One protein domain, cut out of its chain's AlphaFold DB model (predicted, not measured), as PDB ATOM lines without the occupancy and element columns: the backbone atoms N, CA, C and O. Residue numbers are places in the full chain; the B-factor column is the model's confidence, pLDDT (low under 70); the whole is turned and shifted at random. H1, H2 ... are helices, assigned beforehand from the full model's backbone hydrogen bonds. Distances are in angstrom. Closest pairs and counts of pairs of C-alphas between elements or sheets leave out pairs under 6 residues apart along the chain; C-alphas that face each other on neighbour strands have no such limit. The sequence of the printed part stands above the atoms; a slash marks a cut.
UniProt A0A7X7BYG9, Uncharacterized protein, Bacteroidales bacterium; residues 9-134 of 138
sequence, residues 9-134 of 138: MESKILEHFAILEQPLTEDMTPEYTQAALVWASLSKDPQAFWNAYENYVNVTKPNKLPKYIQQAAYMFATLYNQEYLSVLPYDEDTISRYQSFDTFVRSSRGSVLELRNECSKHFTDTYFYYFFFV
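This is residues 9 to 134 of the 138 residues of an uncharacterized protein of Bacteroidales bacterium (UniProt A0A7X7BYG9). The longest helix, H6, forms one end of the domain with H7 and H8, a loose triangle of three helices in which the chain folds back twice. At the other end H1 crosses the helical hairpin of H2 and H3 nearly at right angles, while H4 lies between the two groups and has the short H5 at its side. The printed part has 126 residues with eight named helices, H1 to H8 in order along the chain, and no named strand: its class is all helix. It is compact, with a radius of gyration of the C-alphas of 15.5 A, and only just elongated, spanning 51 by 33 by 22 A.

H6 is residues 92 to 107, 22.3 A from first to last C-alpha, and begins at C-alpha 92 at (151.447, 176.567, 193.044). H7 is residues 112 to 123, 14.9 A long, and H8 is residues 127 to 133, ending at C-alpha 133 at (167.722, 183.025, 177.108). H4, residues 67 to 80, is 19.7 A long; H5 is residues 84 to 87. H2, residues 30 to 43, measures 19.9 A and H3, residues 46 to 60, 20.6 A. H1 is residues 9 to 19, 15.6 A long, from C-alpha 9 at (172.173, 159.047, 166.548).

H6 and H7 form a helical hairpin at a shallow tilt of 25 degrees, opposite ways; H6 touches H7 with residues 101 to 105 alone, and the closest C-alphas, of Val 105 and Leu 115, are 7.0 A apart. H7 and H8 form another, at a shallow tilt of 22 degrees, opposite ways, with the C-alphas of Phe 123 and Tyr 129 closest at 5.8 A. H6 and H8 are close but not clearly touching, the closest C-alphas, of Tyr 98 and Phe 128, being 7.7 A apart. H4 is the hub, touching H2, H5, H6 and H8. With residues 94 to 98 alone, H6 touches H4 at a steep tilt of 50 degrees, closest at the C-alphas of Gln 71 and Thr 94, 5.8 A. H4 touches H8 at a steep tilt of 60 degrees, closest at the C-alphas of Tyr 68 and Tyr 127, 5.6 A. H5 touches residues 74 to 78 of H4 alone, closest at the C-alphas of Ala 77 and Tyr 84, 5.6 A. H2 and H4 only just touch, with 3 pairs of C-alphas within 8 A, the closest being those of Ser 41 and Ala 72 at 6.7 A; H2 touches H4 with residues 38 to 41 alone, and H4 touches H2 with residues 69 to 72 alone. H2 and H3 are a helical hairpin at a shallow tilt of 15 degrees, opposite ways, with the C-alphas of Ala 40 and Phe 49 closest at 4.7 A. H1 touches H2 about perpendicular, at 89 degrees, closest at the C-alphas of Leu 14 and Ala 36, 4.9 A. H1 touches H3, with residues 47 to 52 of H3 alone, about perpendicular at 88 degrees, closest at the C-alphas of Ala 18 and Ala 52, 4.7 A. H1 and H4 are apart, and so are H3 and H6. Every O i to N i+4 pair is within hydrogen-bond range in H1, H2, H3, H4, H6 and H8, against 6 of 8 in H7; H5 is too short for such a pair.

The two C-alphas farthest apart, of Glu 26 and Arg 109, are 51.6 A from each other. The printed part, residues 9 to 134, has no cut. No link is long; H1 to H2 and H3 to H4 are short, and the other links are tight. The mean pLDDT of the printed part is 86.4, and residues 21 to 28, between H1 and H2, are under 70.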
ATOM      1  N   MET A   9     173.075 160.195 166.616       76.81
ATOM      2  CA  MET A   9     172.173 159.047 166.548       76.81
ATOM      3  C   MET A   9     171.190 159.059 167.718       76.81
ATOM      4  O   MET A   9     169.993 158.874 167.509       76.81
ATOM      5  N   GLU A  10     171.658 159.344 168.931       78.12
ATOM      6  CA  GLU A  10     170.824 159.476 170.123       78.12
ATOM      7  C   GLU A  10     169.817 160.615 169.967       78.12
ATOM      8  O   GLU A  10     168.638 160.421 170.254       78.12
ATOM      9  N   SER A  11     170.238 161.771 169.444       74.38
ATOM     10  CA  SER A  11     169.331 162.890 169.176       74.38
ATOM     11  C   SER A  11     168.236 162.521 168.180       74.38
ATOM     12  O   SER A  11     167.067 162.816 168.421       74.38
ATOM     13  N   LYS A  12     168.579 161.808 167.100       79.12
ATOM     14  CA  LYS A  12     167.608 161.337 166.101       79.12
ATOM     15  C   LYS A  12     166.662 160.275 166.651       79.12
ATOM     16  O   LYS A  12     165.484 160.278 166.304       79.12
ATOM     17  N   ILE A  13     167.149 159.394 167.522       78.69
ATOM     18  CA  ILE A  13     166.319 158.403 168.214       78.69
ATOM     19  C   ILE A  13     165.338 159.105 169.162       78.69
ATOM     20  O   ILE A  13     164.147 158.798 169.149       78.69
ATOM     21  N   LEU A  14     165.801 160.073 169.956       79.62
ATOM     22  CA  LEU A  14     164.939 160.819 170.879       79.62
ATOM     23  C   LEU A  14     163.941 161.716 170.144       79.62
ATOM     24  O   LEU A  14     162.785 161.782 170.549       79.62
ATOM     25  N   GLU A  15     164.352 162.352 169.046       79.06
ATOM     26  CA  GLU A  15     163.462 163.097 168.152       79.06
ATOM     27  C   GLU A  15     162.374 162.183 167.587       79.06
ATOM     28  O   GLU A  15     161.197 162.528 167.661       79.06
ATOM     29  N   HIS A  16     162.748 160.991 167.102       77.88
ATOM     30  CA  HIS A  16     161.792 160.000 166.621       77.88
ATOM     31  C   HIS A  16     160.761 159.659 167.696       77.88
ATOM     32  O   HIS A  16     159.572 159.755 167.422       77.88
ATOM     33  N   PHE A  17     161.190 159.335 168.921       75.94
ATOM     34  CA  PHE A  17     160.270 159.011 170.016       75.94
ATOM     35  C   PHE A  17     159.433 160.202 170.495       75.94
ATOM     36  O   PHE A  17     158.303 160.008 170.943       75.94
ATOM     37  N   ALA A  18     159.957 161.425 170.401       74.50
ATOM     38  CA  ALA A  18     159.253 162.632 170.817       74.50
ATOM     39  C   ALA A  18     158.065 162.971 169.906       74.50
ATOM     40  O   ALA A  18     157.063 163.492 170.384       74.50
ATOM     41  N   ILE A  19     158.151 162.666 168.608       78.25
ATOM     42  CA  ILE A  19     157.084 162.986 167.648       78.25
ATOM     43  C   ILE A  19     156.020 161.891 167.521       78.25
ATOM     44  O   ILE A  19     154.993 162.131 166.889       78.25
ATOM     45  N   LEU A  20     156.227 160.707 168.107       75.44
ATOM     46  CA  LEU A  20     155.257 159.612 168.028       75.44
ATOM     47  C   LEU A  20     153.930 159.997 168.689       75.44
ATOM     48  O   LEU A  20     153.877 160.260 169.889       75.44
ATOM     49  N   GLU A  21     152.850 159.950 167.912       66.62
ATOM     50  CA  GLU A  21     151.480 160.198 168.386       66.62
ATOM     51  C   GLU A  21     150.944 159.073 169.289       66.62
ATOM     52  O   GLU A  21     149.952 159.254 169.990       66.62
ATOM     53  N   GLN A  22     151.572 157.894 169.264       63.19
ATOM     54  CA  GLN A  22     151.224 156.760 170.115       63.19
ATOM     55  C   GLN A  22     152.490 156.034 170.568       63.19
ATOM     56  O   GLN A  22     153.448 155.950 169.791       63.19
ATOM     57  N   PRO A  23     152.502 155.454 171.780       59.47
ATOM     58  CA  PRO A  23     153.633 154.662 172.215       59.47
ATOM     59  C   PRO A  23     153.767 153.436 171.306       59.47
ATOM     60  O   PRO A  23     152.818 152.665 171.136       59.47
ATOM     61  N   LEU A  24     154.950 153.246 170.720       54.00
ATOM     62  CA  LEU A  24     155.291 151.993 170.054       54.00
ATOM     63  C   LEU A  24     155.344 150.916 171.149       54.00
ATOM     64  O   LEU A  24     156.234 150.947 171.991       54.00
ATOM     65  N   THR A  25     154.305 150.074 171.181       60.09
ATOM     66  CA  THR A  25     154.179 148.724 171.782       60.09
ATOM     67  C   THR A  25     155.246 148.286 172.792       60.09
ATOM     68  O   THR A  25     156.400 148.294 172.406       60.09
ATOM     69  N   GLU A  26     154.842 147.778 173.974       57.91
ATOM     70  CA  GLU A  26     155.554 146.976 175.024       57.91
ATOM     71  C   GLU A  26     157.028 147.298 175.407       57.91
ATOM     72  O   GLU A  26     157.369 147.203 176.584       57.91
ATOM     73  N   ASP A  27     157.871 147.734 174.477       61.34
ATOM     74  CA  ASP A  27     159.301 148.026 174.587       61.34
ATOM     75  C   ASP A  27     159.617 149.499 174.922       61.34
ATOM     76  O   ASP A  27     160.769 149.831 175.212       61.34
ATOM     77  N   MET A  28     158.630 150.409 174.914       69.31
ATOM     78  CA  MET A  28     158.823 151.778 175.421       69.31
ATOM     79  C   MET A  28     158.972 151.762 176.942       69.31
ATOM     80  O   MET A  28     158.000 151.843 177.693       69.31
ATOM     81  N   THR A  29     160.218 151.663 177.399       79.56
ATOM     82  CA  THR A  29     160.529 151.704 178.826       79.56
ATOM     83  C   THR A  29     160.348 153.120 179.394       79.56
ATOM     84  O   THR A  29     160.467 154.115 178.664       79.56
ATOM     85  N   PRO A  30     160.082 153.250 180.707       82.38
ATOM     86  CA  PRO A  30     160.005 154.543 181.381       82.38
ATOM     87  C   PRO A  30     161.182 155.476 181.078       82.38
ATOM     88  O   PRO A  30     160.982 156.670 180.856       82.38
ATOM     89  N   GLU A  31     162.392 154.930 180.999       83.31
ATOM     90  CA  GLU A  31     163.624 155.673 180.749       83.31
ATOM     91  C   GLU A  31     163.621 156.334 179.368       83.31
ATOM     92  O   GLU A  31     163.965 157.513 179.256       83.31
ATOM     93  N   TYR A  32     163.176 155.620 178.330       83.50
ATOM     94  CA  TYR A  32     163.079 156.176 176.979       83.50
ATOM     95  C   TYR A  32     162.036 157.283 176.898       83.50
ATOM     96  O   TYR A  32     162.303 158.337 176.323       83.50
ATOM     97  N   THR A  33     160.870 157.088 177.521       85.62
ATOM     98  CA  THR A  33     159.820 158.119 177.522       85.62
ATOM     99  C   THR A  33     160.254 159.381 178.262       85.62
ATOM    100  O   THR A  33     159.986 160.492 177.810       85.62
ATOM    101  N   GLN A  34     160.997 159.227 179.361       87.75
ATOM    102  CA  GLN A  34     161.548 160.352 180.100       87.75
ATOM    103  C   GLN A  34     162.629 161.078 179.292       87.75
ATOM    104  O   GLN A  34     162.627 162.308 179.245       87.75
ATOM    105  N   ALA A  35     163.535 160.345 178.642       86.12
ATOM    106  CA  ALA A  35     164.571 160.936 177.799       86.12
ATOM    107  C   ALA A  35     163.966 161.688 176.602       86.12
ATOM    108  O   ALA A  35     164.369 162.818 176.326       86.12
ATOM    109  N   ALA A  36     162.957 161.109 175.944       88.19
ATOM    110  CA  ALA A  36     162.242 161.740 174.838       88.19
ATOM    111  C   ALA A  36     161.501 163.009 175.287       88.19
ATOM    112  O   ALA A  36     161.552 164.025 174.602       88.19
ATOM    113  N   LEU A  37     160.879 162.995 176.469       90.94
ATOM    114  CA  LEU A  37     160.224 164.175 177.036       90.94
ATOM    115  C   LEU A  37     161.222 165.295 177.371       90.94
ATOM    116  O   LEU A  37     160.968 166.463 177.070       90.94
ATOM    117  N   VAL A  38     162.374 164.960 177.965       88.62
ATOM    118  CA  VAL A  38     163.449 165.937 178.205       88.62
ATOM    119  C   VAL A  38     163.924 166.518 176.877       88.62
ATOM    120  O   VAL A  38     164.000 167.738 176.744       88.62
ATOM    121  N   TRP A  39     164.171 165.670 175.881       87.56
ATOM    122  CA  TRP A  39     164.577 166.099 174.549       87.56
ATOM    123  C   TRP A  39     163.564 167.044 173.901       87.56
ATOM    124  O   TRP A  39     163.928 168.135 173.469       87.56
ATOM    125  N   ALA A  40     162.283 166.678 173.910       89.12
ATOM    126  CA  ALA A  40     161.206 167.494 173.364       89.12
ATOM    127  C   ALA A  40     161.077 168.846 174.084       89.12
ATOM    128  O   ALA A  40     160.828 169.880 173.469       89.12
ATOM    129  N   SER A  41     161.320 168.876 175.399       88.50
ATOM    130  CA  SER A  41     161.376 170.138 176.139       88.50
ATOM    131  C   SER A  41     162.557 171.015 175.700       88.50
ATOM    132  O   SER A  41     162.474 172.239 175.739       88.50
ATOM    133  N   LEU A  42     163.663 170.425 175.248       85.12
ATOM    134  CA  LEU A  42     164.839 171.160 174.793       85.12
ATOM    135  C   LEU A  42     164.750 171.575 173.316       85.12
ATOM    136  O   LEU A  42     165.283 172.625 172.957       85.12
ATOM    137  N   SER A  43     164.038 170.827 172.470       84.88
ATOM    138  CA  SER A  43     163.854 171.162 171.048       84.88
ATOM    139  C   SER A  43     162.991 172.410 170.817       84.88
ATOM    140  O   SER A  43     162.988 172.965 169.722       84.88
ATOM    141  N   LYS A  44     162.286 172.877 171.858       85.06
ATOM    142  CA  LYS A  44     161.365 174.025 171.825       85.06
ATOM    143  C   LYS A  44     160.174 173.840 170.872       85.06
ATOM    144  O   LYS A  44     159.530 174.826 170.521       85.06
ATOM    145  N   ASP A  45     159.858 172.600 170.500       88.44
ATOM    146  CA  ASP A  45     158.688 172.248 169.693       88.44
ATOM    147  C   ASP A  45     157.503 171.865 170.608       88.44
ATOM    148  O   ASP A  45     157.560 170.826 171.279       88.44
ATOM    149  N   PRO A  46     156.416 172.665 170.648       88.31
ATOM    150  CA  PRO A  46     155.254 172.368 171.480       88.31
ATOM    151  C   PRO A  46     154.561 171.050 171.117       88.31
ATOM    152  O   PRO A  46     154.070 170.365 172.012       88.31
ATOM    153  N   GLN A  47     154.502 170.685 169.832       89.00
ATOM    154  CA  GLN A  47     153.811 169.466 169.405       89.00
ATOM    155  C   GLN A  47     154.591 168.230 169.851       89.00
ATOM    156  O   GLN A  47     154.017 167.324 170.453       89.00
ATOM    157  N   ALA A  48     155.907 168.224 169.617       88.56
ATOM    158  CA  ALA A  48     156.779 167.155 170.093       88.56
ATOM    159  C   ALA A  48     156.738 167.041 171.626       88.56
ATOM    160  O   ALA A  48     156.733 165.938 172.171       88.56
ATOM    161  N   PHE A  49     156.667 168.172 172.340       92.19
ATOM    162  CA  PHE A  49     156.541 168.167 173.797       92.19
ATOM    163  C   PHE A  49     155.264 167.465 174.265       92.19
ATOM    164  O   PHE A  49     155.345 166.598 175.134       92.19
ATOM    165  N   TRP A  50     154.101 167.811 173.707       91.31
ATOM    166  CA  TRP A  50     152.832 167.217 174.139       91.31
ATOM    167  C   TRP A  50     152.738 165.730 173.792       91.31
ATOM    168  O   TRP A  50     152.360 164.946 174.661       91.31
ATOM    169  N   ASN A  51     153.190 165.324 172.602       89.62
ATOM    170  CA  ASN A  51     153.260 163.911 172.221       89.62
ATOM    171  C   ASN A  51     154.149 163.118 173.200       89.62
ATOM    172  O   ASN A  51     153.738 162.098 173.760       89.62
ATOM    173  N   ALA A  52     155.354 163.622 173.489       89.19
ATOM    174  CA  ALA A  52     156.264 162.993 174.443       89.19
ATOM    175  C   ALA A  52     155.708 162.985 175.880       89.19
ATOM    176  O   ALA A  52     155.914 162.023 176.623       89.19
ATOM    177  N   TYR A  53     154.995 164.040 176.277       90.81
ATOM    178  CA  TYR A  53     154.371 164.159 177.592       90.81
ATOM    179  C   TYR A  53     153.265 163.118 177.784       90.81
ATOM    180  O   TYR A  53     153.248 162.425 178.802       90.81
ATOM    181  N   GLU A  54     152.375 162.966 176.802       88.94
ATOM    182  CA  GLU A  54     151.316 161.956 176.832       88.94
ATOM    183  C   GLU A  54     151.902 160.543 176.900       88.94
ATOM    184  O   GLU A  54     151.497 159.744 177.748       88.94
ATOM    185  N   ASN A  55     152.925 160.259 176.089       87.44
ATOM    186  CA  ASN A  55     153.649 158.990 176.128       87.44
ATOM    187  C   ASN A  55     154.258 158.721 177.514       87.44
ATOM    188  O   ASN A  55     154.079 157.637 178.073       87.44
ATOM    189  N   TYR A  56     154.923 159.713 178.109       89.06
ATOM    190  CA  TYR A  56     155.507 159.605 179.444       89.06
ATOM    191  C   TYR A  56     154.454 159.335 180.524       89.06
ATOM    192  O   TYR A  56     154.635 158.432 181.345       89.06
ATOM    193  N   VAL A  57     153.338 160.070 180.530       89.00
ATOM    194  CA  VAL A  57     152.270 159.891 181.527       89.00
ATOM    195  C   VAL A  57     151.607 158.519 181.386       89.00
ATOM    196  O   VAL A  57     151.381 157.846 182.394       89.00
ATOM    197  N   ASN A  58     151.352 158.073 180.155       87.00
ATOM    198  CA  ASN A  58     150.709 156.789 179.885       87.00
ATOM    199  C   ASN A  58     151.587 155.591 180.284       87.00
ATOM    200  O   ASN A  58     151.078 154.632 180.872       87.00
ATOM    201  N   VAL A  59     152.893 155.656 180.003       86.06
ATOM    202  CA  VAL A  59     153.847 154.573 180.297       86.06
ATOM    203  C   VAL A  59     154.249 154.559 181.770       86.06
ATOM    204  O   VAL A  59     154.197 153.514 182.416       86.06
ATOM    205  N   THR A  60     154.644 155.709 182.322       85.38
ATOM    206  CA  THR A  60     155.261 155.765 183.659       85.38
ATOM    207  C   THR A  60     154.257 155.945 184.789       85.38
ATOM    208  O   THR A  60     154.578 155.624 185.932       85.38
ATOM    209  N   LYS A  61     153.046 156.435 184.480       86.06
ATOM    210  CA  LYS A  61     151.974 156.743 185.446       86.06
ATOM    211  C   LYS A  61     152.526 157.462 186.683       86.06
ATOM    212  O   LYS A  61     152.405 156.960 187.804       86.06
ATOM    213  N   PRO A  62     153.192 158.613 186.488       84.62
ATOM    214  CA  PRO A  62     153.962 159.240 187.544       84.62
ATOM    215  C   PRO A  62     153.022 159.768 188.630       84.62
ATOM    216  O   PRO A  62     152.073 160.494 188.348       84.62
ATOM    217  N   ASN A  63     153.321 159.464 189.896       84.56
ATOM    218  CA  ASN A  63     152.561 160.006 191.033       84.56
ATOM    219  C   ASN A  63     152.725 161.530 191.176       84.56
ATOM    220  O   ASN A  63     151.868 162.201 191.744       84.56
ATOM    221  N   LYS A  64     153.851 162.072 190.695       86.50
ATOM    222  CA  LYS A  64     154.131 163.506 190.634       86.50
ATOM    223  C   LYS A  64     155.056 163.806 189.458       86.50
ATOM    224  O   LYS A  64     156.051 163.112 189.262       86.50
ATOM    225  N   LEU A  65     154.757 164.871 188.719       89.31
ATOM    226  CA  LEU A  65     155.602 165.337 187.623       89.31
ATOM    227  C   LEU A  65     156.849 166.068 188.143       89.31
ATOM    228  O   LEU A  65     156.742 166.870 189.081       89.31
ATOM    229  N   PRO A  66     158.020 165.878 187.512       90.62
ATOM    230  CA  PRO A  66     159.201 166.678 187.807       90.62
ATOM    231  C   PRO A  66     158.946 168.178 187.612       90.62
ATOM    232  O   PRO A  66     158.259 168.588 186.677       90.62
ATOM    233  N   LYS A  67     159.548 169.017 188.464       92.50
ATOM    234  CA  LYS A  67     159.324 170.474 188.472       92.50
ATOM    235  C   LYS A  67     159.594 171.136 187.112       92.50
ATOM    236  O   LYS A  67     158.803 171.959 186.670       92.50
ATOM    237  N   TYR A  68     160.677 170.766 186.430       90.06
ATOM    238  CA  TYR A  68     161.021 171.338 185.122       90.06
ATOM    239  C   TYR A  68     160.011 170.949 184.027       90.06
ATOM    240  O   TYR A  68     159.698 171.778 183.179       90.06
ATOM    241  N   ILE A  69     159.435 169.741 184.090       92.50
ATOM    242  CA  ILE A  69     158.350 169.309 183.192       92.50
ATOM    243  C   ILE A  69     157.071 170.083 183.479       92.50
ATOM    244  O   ILE A  69     156.428 170.546 182.545       92.50
ATOM    245  N   GLN A  70     156.722 170.282 184.753       94.12
ATOM    246  CA  GLN A  70     155.576 171.121 185.109       94.12
ATOM    247  C   GLN A  70     155.748 172.551 184.582       94.12
ATOM    248  O   GLN A  70     154.814 173.114 184.021       94.12
ATOM    249  N   GLN A  71     156.945 173.130 184.723       94.88
ATOM    250  CA  GLN A  71     157.256 174.466 184.205       94.88
ATOM    251  C   GLN A  71     157.173 174.534 182.679       94.88
ATOM    252  O   GLN A  71     156.613 175.494 182.151       94.88
ATOM    253  N   ALA A  72     157.695 173.524 181.976       93.94
ATOM    254  CA  ALA A  72     157.585 173.422 180.525       93.94
ATOM    255  C   ALA A  72     156.122 173.310 180.084       93.94
ATOM    256  O   ALA A  72     155.666 174.115 179.276       93.94
ATOM    257  N   ALA A  73     155.362 172.390 180.683       93.75
ATOM    258  CA  ALA A  73     153.950 172.186 180.386       93.75
ATOM    259  C   ALA A  73     153.116 173.443 180.657       93.75
ATOM    260  O   ALA A  73     152.290 173.810 179.828       93.75
ATOM    261  N   TYR A  74     153.335 174.135 181.779       95.12
ATOM    262  CA  TYR A  74     152.602 175.362 182.104       95.12
ATOM    263  C   TYR A  74     152.913 176.493 181.114       95.12
ATOM    264  O   TYR A  74     152.010 177.197 180.654       95.12
ATOM    265  N   MET A  75     154.186 176.647 180.734       94.44
ATOM    266  CA  MET A  75     154.598 177.623 179.726       94.44
ATOM    267  C   MET A  75     153.997 177.304 178.353       94.44
ATOM    268  O   MET A  75     153.381 178.181 177.750       94.44
ATOM    269  N   PHE A  76     154.138 176.072 177.856       93.38
ATOM    270  CA  PHE A  76     153.577 175.672 176.563       93.38
ATOM    271  C   PHE A  76     152.050 175.775 176.544       93.38
ATOM    272  O   PHE A  76     151.487 176.225 175.548       93.38
ATOM    273  N   ALA A  77     151.379 175.438 177.647       93.12
ATOM    274  CA  ALA A  77     149.937 175.608 177.774       93.12
ATOM    275  C   ALA A  77     149.540 177.092 177.703       93.12
ATOM    276  O   ALA A  77     148.631 177.464 176.967       93.12
ATOM    277  N   THR A  78     150.279 177.971 178.387       91.25
ATOM    278  CA  THR A  78     150.020 179.418 178.339       91.25
ATOM    279  C   THR A  78     150.230 180.002 176.938       91.25
ATOM    280  O   THR A  78     149.461 180.864 176.510       91.25
ATOM    281  N   LEU A  79     151.260 179.541 176.223       88.75
ATOM    282  CA  LEU A  79     151.644 180.073 174.914       88.75
ATOM    283  C   LEU A  79     150.813 179.515 173.750       88.75
ATOM    284  O   LEU A  79     150.519 180.260 172.817       88.75
ATOM    285  N   TYR A  80     150.459 178.229 173.784       87.69
ATOM    286  CA  TYR A  80     149.932 177.522 172.611       87.69
ATOM    287  C   TYR A  80     148.642 176.743 172.868       87.69
ATOM    288  O   TYR A  80     147.874 176.553 171.930       87.69
ATOM    289  N   ASN A  81     148.389 176.274 174.095       81.19
ATOM    290  CA  ASN A  81     147.242 175.406 174.365       81.19
ATOM    291  C   ASN A  81     146.675 175.591 175.782       81.19
ATOM    292  O   ASN A  81     147.031 174.881 176.725       81.19
ATOM    293  N   GLN A  82     145.777 176.568 175.923       83.62
ATOM    294  CA  GLN A  82     145.255 177.001 177.222       83.62
ATOM    295  C   GLN A  82     144.367 175.960 177.912       83.62
ATOM    296  O   GLN A  82     144.164 176.058 179.121       83.62
ATOM    297  N   GLU A  83     143.862 174.953 177.194       83.94
ATOM    298  CA  GLU A  83     143.020 173.900 177.776       83.94
ATOM    299  C   GLU A  83     143.765 173.147 178.890       83.94
ATOM    300  O   GLU A  83     143.219 172.927 179.978       83.94
ATOM    301  N   TYR A  84     145.060 172.881 178.680       81.88
ATOM    302  CA  TYR A  84     145.922 172.193 179.644       81.88
ATOM    303  C   TYR A  84     146.127 172.950 180.963       81.88
ATOM    304  O   TYR A  84     146.406 172.311 181.977       81.88
ATOM    305  N   LEU A  85     145.911 174.274 180.996       79.75
ATOM    306  CA  LEU A  85     146.039 175.079 182.220       79.75
ATOM    307  C   LEU A  85     145.049 174.662 183.313       79.75
ATOM    308  O   LEU A  85     145.337 174.819 184.495       79.75
ATOM    309  N   SER A  86     143.883 174.149 182.913       80.12
ATOM    310  CA  SER A  86     142.806 173.756 183.830       80.12
ATOM    311  C   SER A  86     142.784 172.262 184.157       80.12
ATOM    312  O   SER A  86     142.136 171.853 185.118       80.12
ATOM    313  N   VAL A  87     143.484 171.450 183.359       83.06
ATOM    314  CA  VAL A  87     143.418 169.983 183.419       83.06
ATOM    315  C   VAL A  87     144.594 169.394 184.196       83.06
ATOM    316  O   VAL A  87     144.435 168.380 184.874       83.06
ATOM    317  N   LEU A  88     145.776 170.008 184.109       85.38
ATOM    318  CA  LEU A  88     146.981 169.458 184.722       85.38
ATOM    319  C   LEU A  88     147.188 169.968 186.160       85.38
ATOM    320  O   LEU A  88     146.997 171.154 186.437       85.38
ATOM    321  N   PRO A  89     147.613 169.094 187.094       86.69
ATOM    322  CA  PRO A  89     147.844 169.467 188.486       86.69
ATOM    323  C   PRO A  89     149.217 170.136 188.645       86.69
ATOM    324  O   PRO A  89     150.202 169.493 189.012       86.69
ATOM    325  N   TYR A  90     149.297 171.430 188.341       91.44
ATOM    326  CA  TYR A  90     150.517 172.213 188.540       91.44
ATOM    327  C   TYR A  90     150.726 172.568 190.014       91.44
ATOM    328  O   TYR A  90     149.798 172.994 190.700       91.44
ATOM    329  N   ASP A  91     151.969 172.468 190.485       94.50
ATOM    330  CA  ASP A  91     152.355 173.011 191.785       94.50
ATOM    331  C   ASP A  91     152.169 174.548 191.792       94.50
ATOM    332  O   ASP A  91     152.541 175.231 190.833       94.50
ATOM    333  N   GLU A  92     151.664 175.113 192.896       93.62
ATOM    334  CA  GLU A  92     151.447 176.567 193.044       93.62
ATOM    335  C   GLU A  92     152.720 177.387 192.786       93.62
ATOM    336  O   GLU A  92     152.670 178.463 192.187       93.62
ATOM    337  N   ASP A  93     153.879 176.853 193.189       94.56
ATOM    338  CA  ASP A  93     155.180 177.465 192.918       94.56
ATOM    339  C   ASP A  93     155.430 177.607 191.411       94.56
ATOM    340  O   ASP A  93     155.852 178.668 190.968       94.56
ATOM    341  N   THR A  94     155.105 176.594 190.598       94.88
ATOM    342  CA  THR A  94     155.260 176.654 189.134       94.88
ATOM    343  C   THR A  94     154.430 177.788 188.537       94.88
ATOM    344  O   THR A  94     154.949 178.580 187.746       94.88
ATOM    345  N   ILE A  95     153.167 177.895 188.958       95.06
ATOM    346  CA  ILE A  95     152.231 178.929 188.503       95.06
ATOM    347  C   ILE A  95     152.764 180.317 188.878       95.06
ATOM    348  O   ILE A  95     152.946 181.176 188.013       95.06
ATOM    349  N   SER A  96     153.070 180.522 190.161       96.00
ATOM    350  CA  SER A  96     153.532 181.805 190.705       96.00
ATOM    351  C   SER A  96     154.855 182.258 190.078       96.00
ATOM    352  O   SER A  96     155.012 183.415 189.668       96.00
ATOM    353  N   ARG A  97     155.802 181.325 189.925       95.81
ATOM    354  CA  ARG A  97     157.099 181.553 189.277       95.81
ATOM    355  C   ARG A  97     156.939 182.001 187.831       95.81
ATOM    356  O   ARG A  97     157.583 182.970 187.434       95.81
ATOM    357  N   TYR A  98     156.088 181.325 187.059       95.94
ATOM    358  CA  TYR A  98     155.857 181.694 185.666       95.94
ATOM    359  C   TYR A  98     155.138 183.039 185.540       95.94
ATOM    360  O   TYR A  98     155.556 183.876 184.749       95.94
ATOM    361  N   GLN A  99     154.101 183.293 186.341       95.12
ATOM    362  CA  GLN A  99     153.389 184.578 186.324       95.12
ATOM    363  C   GLN A  99     154.318 185.751 186.669       95.12
ATOM    364  O   GLN A  99     154.259 186.805 186.030       95.12
ATOM    365  N   SER A 100     155.216 185.552 187.639       94.88
ATOM    366  CA  SER A 100     156.248 186.532 187.991       94.88
ATOM    367  C   SER A 100     157.203 186.778 186.823       94.88
ATOM    368  O   SER A 100     157.521 187.926 186.521       94.88
ATOM    369  N   PHE A 101     157.626 185.715 186.134       95.19
ATOM    370  CA  PHE A 101     158.482 185.812 184.955       95.19
ATOM    371  C   PHE A 101     157.794 186.524 183.783       95.19
ATOM    372  O   PHE A 101     158.365 187.457 183.227       95.19
ATOM    373  N   ASP A 102     156.564 186.142 183.432       93.38
ATOM    374  CA  ASP A 102     155.795 186.763 182.345       93.38
ATOM    375  C   ASP A 102     155.555 188.254 182.624       93.38
ATOM    376  O   ASP A 102     155.774 189.099 181.757       93.38
ATOM    377  N   THR A 103     155.224 188.606 183.872       93.00
ATOM    378  CA  THR A 103     155.108 190.008 184.300       93.00
ATOM    379  C   THR A 103     156.435 190.749 184.141       93.00
ATOM    380  O   THR A 103     156.466 191.860 183.603       93.00
ATOM    381  N   PHE A 104     157.544 190.134 184.561       91.00
ATOM    382  CA  PHE A 104     158.878 190.716 184.437       91.00
ATOM    383  C   PHE A 104     159.229 190.993 182.970       91.00
ATOM    384  O   PHE A 104     159.572 192.123 182.618       91.00
ATOM    385  N   VAL A 105     159.048 189.996 182.099       90.31
ATOM    386  CA  VAL A 105     159.310 190.093 180.657       90.31
ATOM    387  C   VAL A 105     158.444 191.172 180.009       90.31
ATOM    388  O   VAL A 105     158.973 192.011 179.284       90.31
ATOM    389  N   ARG A 106     157.137 191.214 180.303       88.44
ATOM    390  CA  ARG A 106     156.207 192.208 179.732       88.44
ATOM    391  C   ARG A 106     156.450 193.634 180.218       88.44
ATOM    392  O   ARG A 106     156.151 194.580 179.494       88.44
ATOM    393  N   SER A 107     156.935 193.803 181.447       87.56
ATOM    394  CA  SER A 107     157.211 195.123 182.031       87.56
ATOM    395  C   SER A 107     158.554 195.714 181.592       87.56
ATOM    396  O   SER A 107     158.751 196.929 181.683       87.56
ATOM    397  N   SER A 108     159.464 194.876 181.088       85.12
ATOM    398  CA  SER A 108     160.765 195.318 180.603       85.12
ATOM    399  C   SER A 108     160.632 196.141 179.324       85.12
ATOM    400  O   SER A 108     159.910 195.791 178.394       85.12
ATOM    401  N   ARG A 109     161.361 197.258 179.279       78.94
ATOM    402  CA  ARG A 109     161.480 198.138 178.103       78.94
ATOM    403  C   ARG A 109     162.895 198.150 177.516       78.94
ATOM    404  O   ARG A 109     163.163 198.929 176.606       78.94
ATOM    405  N   GLY A 110     163.794 197.345 178.084       80.62
ATOM    406  CA  GLY A 110     165.193 197.257 177.677       80.62
ATOM    407  C   GLY A 110     165.409 196.312 176.498       80.62
ATOM    408  O   GLY A 110     164.497 195.641 176.016       80.62
ATOM    409  N   SER A 111     166.654 196.243 176.048       88.38
ATOM    410  CA  SER A 111     167.122 195.240 175.094       88.38
ATOM    411  C   SER A 111     166.960 193.811 175.636       88.38
ATOM    412  O   SER A 111     166.874 193.580 176.844       88.38
ATOM    413  N   VAL A 112     166.998 192.817 174.742       86.62
ATOM    414  CA  VAL A 112     166.975 191.388 175.119       86.62
ATOM    415  C   VAL A 112     168.120 191.036 176.079       86.62
ATOM    416  O   VAL A 112     167.935 190.228 176.985       86.62
ATOM    417  N   LEU A 113     169.291 191.665 175.920       87.00
ATOM    418  CA  LEU A 113     170.445 191.441 176.792       87.00
ATOM    419  C   LEU A 113     170.204 191.961 178.215       87.00
ATOM    420  O   LEU A 113     170.507 191.267 179.184       87.00
ATOM    421  N   GLU A 114     169.636 193.159 178.347       89.00
ATOM    422  CA  GLU A 114     169.263 193.722 179.649       89.00
ATOM    423  C   GLU A 114     168.182 192.873 180.314       89.00
ATOM    424  O   GLU A 114     168.318 192.518 181.482       89.00
ATOM    425  N   LEU A 115     167.165 192.456 179.554       90.50
ATOM    426  CA  LEU A 115     166.132 191.557 180.059       90.50
ATOM    427  C   LEU A 115     166.725 190.224 180.543       90.50
ATOM    428  O   LEU A 115     166.387 189.779 181.636       90.50
ATOM    429  N   ARG A 116     167.640 189.609 179.783       91.12
ATOM    430  CA  ARG A 116     168.341 188.383 180.198       91.12
ATOM    431  C   ARG A 116     169.101 188.584 181.509       91.12
ATOM    432  O   ARG A 116     169.011 187.735 182.393       91.12
ATOM    433  N   ASN A 117     169.850 189.680 181.631       90.44
ATOM    434  CA  ASN A 117     170.656 189.981 182.817       90.44
ATOM    435  C   ASN A 117     169.802 190.240 184.057       90.44
ATOM    436  O   ASN A 117     170.182 189.855 185.157       90.44
ATOM    437  N   GLU A 118     168.653 190.883 183.893       91.19
ATOM    438  CA  GLU A 118     167.729 191.094 184.998       91.19
ATOM    439  C   GLU A 118     167.000 189.798 185.379       91.19
ATOM    440  O   GLU A 118     166.959 189.431 186.553       91.19
ATOM    441  N   CYS A 119     166.519 189.034 184.393       92.00
ATOM    442  CA  CYS A 119     165.908 187.730 184.636       92.00
ATOM    443  C   CYS A 119     166.881 186.746 185.302       92.00
ATOM    444  O   CYS A 119     166.459 185.945 186.136       92.00
ATOM    445  N   SER A 120     168.179 186.799 184.984       92.06
ATOM    446  CA  SER A 120     169.164 185.857 185.532       92.06
ATOM    447  C   SER A 120     169.345 185.972 187.051       92.06
ATOM    448  O   SER A 120     169.736 185.005 187.703       92.06
ATOM    449  N   LYS A 121     168.992 187.119 187.644       92.25
ATOM    450  CA  LYS A 121     169.039 187.333 189.100       92.25
ATOM    451  C   LYS A 121     167.975 186.537 189.856       92.25
ATOM    452  O   LYS A 121     168.120 186.318 191.055       92.25
ATOM    453  N   HIS A 122     166.906 186.130 189.171       92.62
ATOM    454  CA  HIS A 122     165.719 185.555 189.803       92.62
ATOM    455  C   HIS A 122     165.298 184.209 189.214       92.62
ATOM    456  O   HIS A 122     164.641 183.436 189.910       92.62
ATOM    457  N   PHE A 123     165.639 183.939 187.950       94.94
ATOM    458  CA  PHE A 123     165.028 182.868 187.166       94.94
ATOM    459  C   PHE A 123     166.005 181.824 186.605       94.94
ATOM    460  O   PHE A 123     165.582 180.935 185.871       94.94
ATOM    461  N   THR A 124     167.290 181.856 186.967       93.06
ATOM    462  CA  THR A 124     168.297 180.880 186.488       93.06
ATOM    463  C   THR A 124     168.005 179.429 186.856       93.06
ATOM    464  O   THR A 124     168.550 178.533 186.232       93.06
ATOM    465  N   ASP A 125     167.139 179.184 187.832       92.75
ATOM    466  CA  ASP A 125     166.703 177.865 188.290       92.75
ATOM    467  C   ASP A 125     165.438 177.349 187.576       92.75
ATOM    468  O   ASP A 125     164.914 176.291 187.929       92.75
ATOM    469  N   THR A 126     164.909 178.090 186.597       94.31
ATOM    470  CA  THR A 126     163.640 177.753 185.932       94.31
ATOM    471  C   THR A 126     163.768 177.441 184.461       94.31
ATOM    472  O   THR A 126     164.468 178.131 183.726       94.31
ATOM    473  N   TYR A 127     162.987 176.459 184.013       93.19
ATOM    474  CA  TYR A 127     162.948 176.016 182.624       93.19
ATOM    475  C   TYR A 127     162.694 177.167 181.638       93.19
ATOM    476  O   TYR A 127     163.403 177.283 180.644       93.19
ATOM    477  N   PHE A 128     161.754 178.071 181.926       92.69
ATOM    478  CA  PHE A 128     161.444 179.184 181.024       92.69
ATOM    479  C   PHE A 128     162.617 180.170 180.843       92.69
ATOM    480  O   PHE A 128     162.774 180.728 179.761       92.69
ATOM    481  N   TYR A 129     163.506 180.343 181.832       92.88
ATOM    482  CA  TYR A 129     164.729 181.134 181.633       92.88
ATOM    483  C   TYR A 129     165.658 180.467 180.617       92.88
ATOM    484  O   TYR A 129     166.154 181.135 179.709       92.88
ATOM    485  N   TYR A 130     165.850 179.150 180.730       90.44
ATOM    486  CA  TYR A 130     166.622 178.386 179.750       90.44
ATOM    487  C   TYR A 130     165.972 178.443 178.367       90.44
ATOM    488  O   TYR A 130     166.646 178.731 177.385       90.44
ATOM    489  N   PHE A 131     164.652 178.269 178.295       90.00
ATOM    490  CA  PHE A 131     163.907 178.319 177.043       90.00
ATOM    491  C   PHE A 131     164.087 179.649 176.297       90.00
ATOM    492  O   PHE A 131     164.329 179.642 175.089       90.00
ATOM    493  N   PHE A 132     164.001 180.787 176.990       88.88
ATOM    494  CA  PHE A 132     164.071 182.099 176.341       88.88
ATOM    495  C   PHE A 132     165.492 182.639 176.155       88.88
ATOM    496  O   PHE A 132     165.730 183.364 175.192       88.88
ATOM    497  N   PHE A 133     166.432 182.322 177.051       88.88
ATOM    498  CA  PHE A 133     167.722 183.025 177.108       88.88
ATOM    499  C   PHE A 133     168.958 182.143 176.985       88.88
ATOM    500  O   PHE A 133     170.067 182.676 176.871       88.88
ATOM    501  N   VAL A 134     168.799 180.824 177.033       82.94
ATOM    502  CA  VAL A 134     169.894 179.894 176.777       82.94
ATOM    503  C   VAL A 134     169.705 179.333 175.373       82.94
ATOM    504  O   VAL A 134     168.658 178.784 175.014       82.94
TER     505      VAL A 134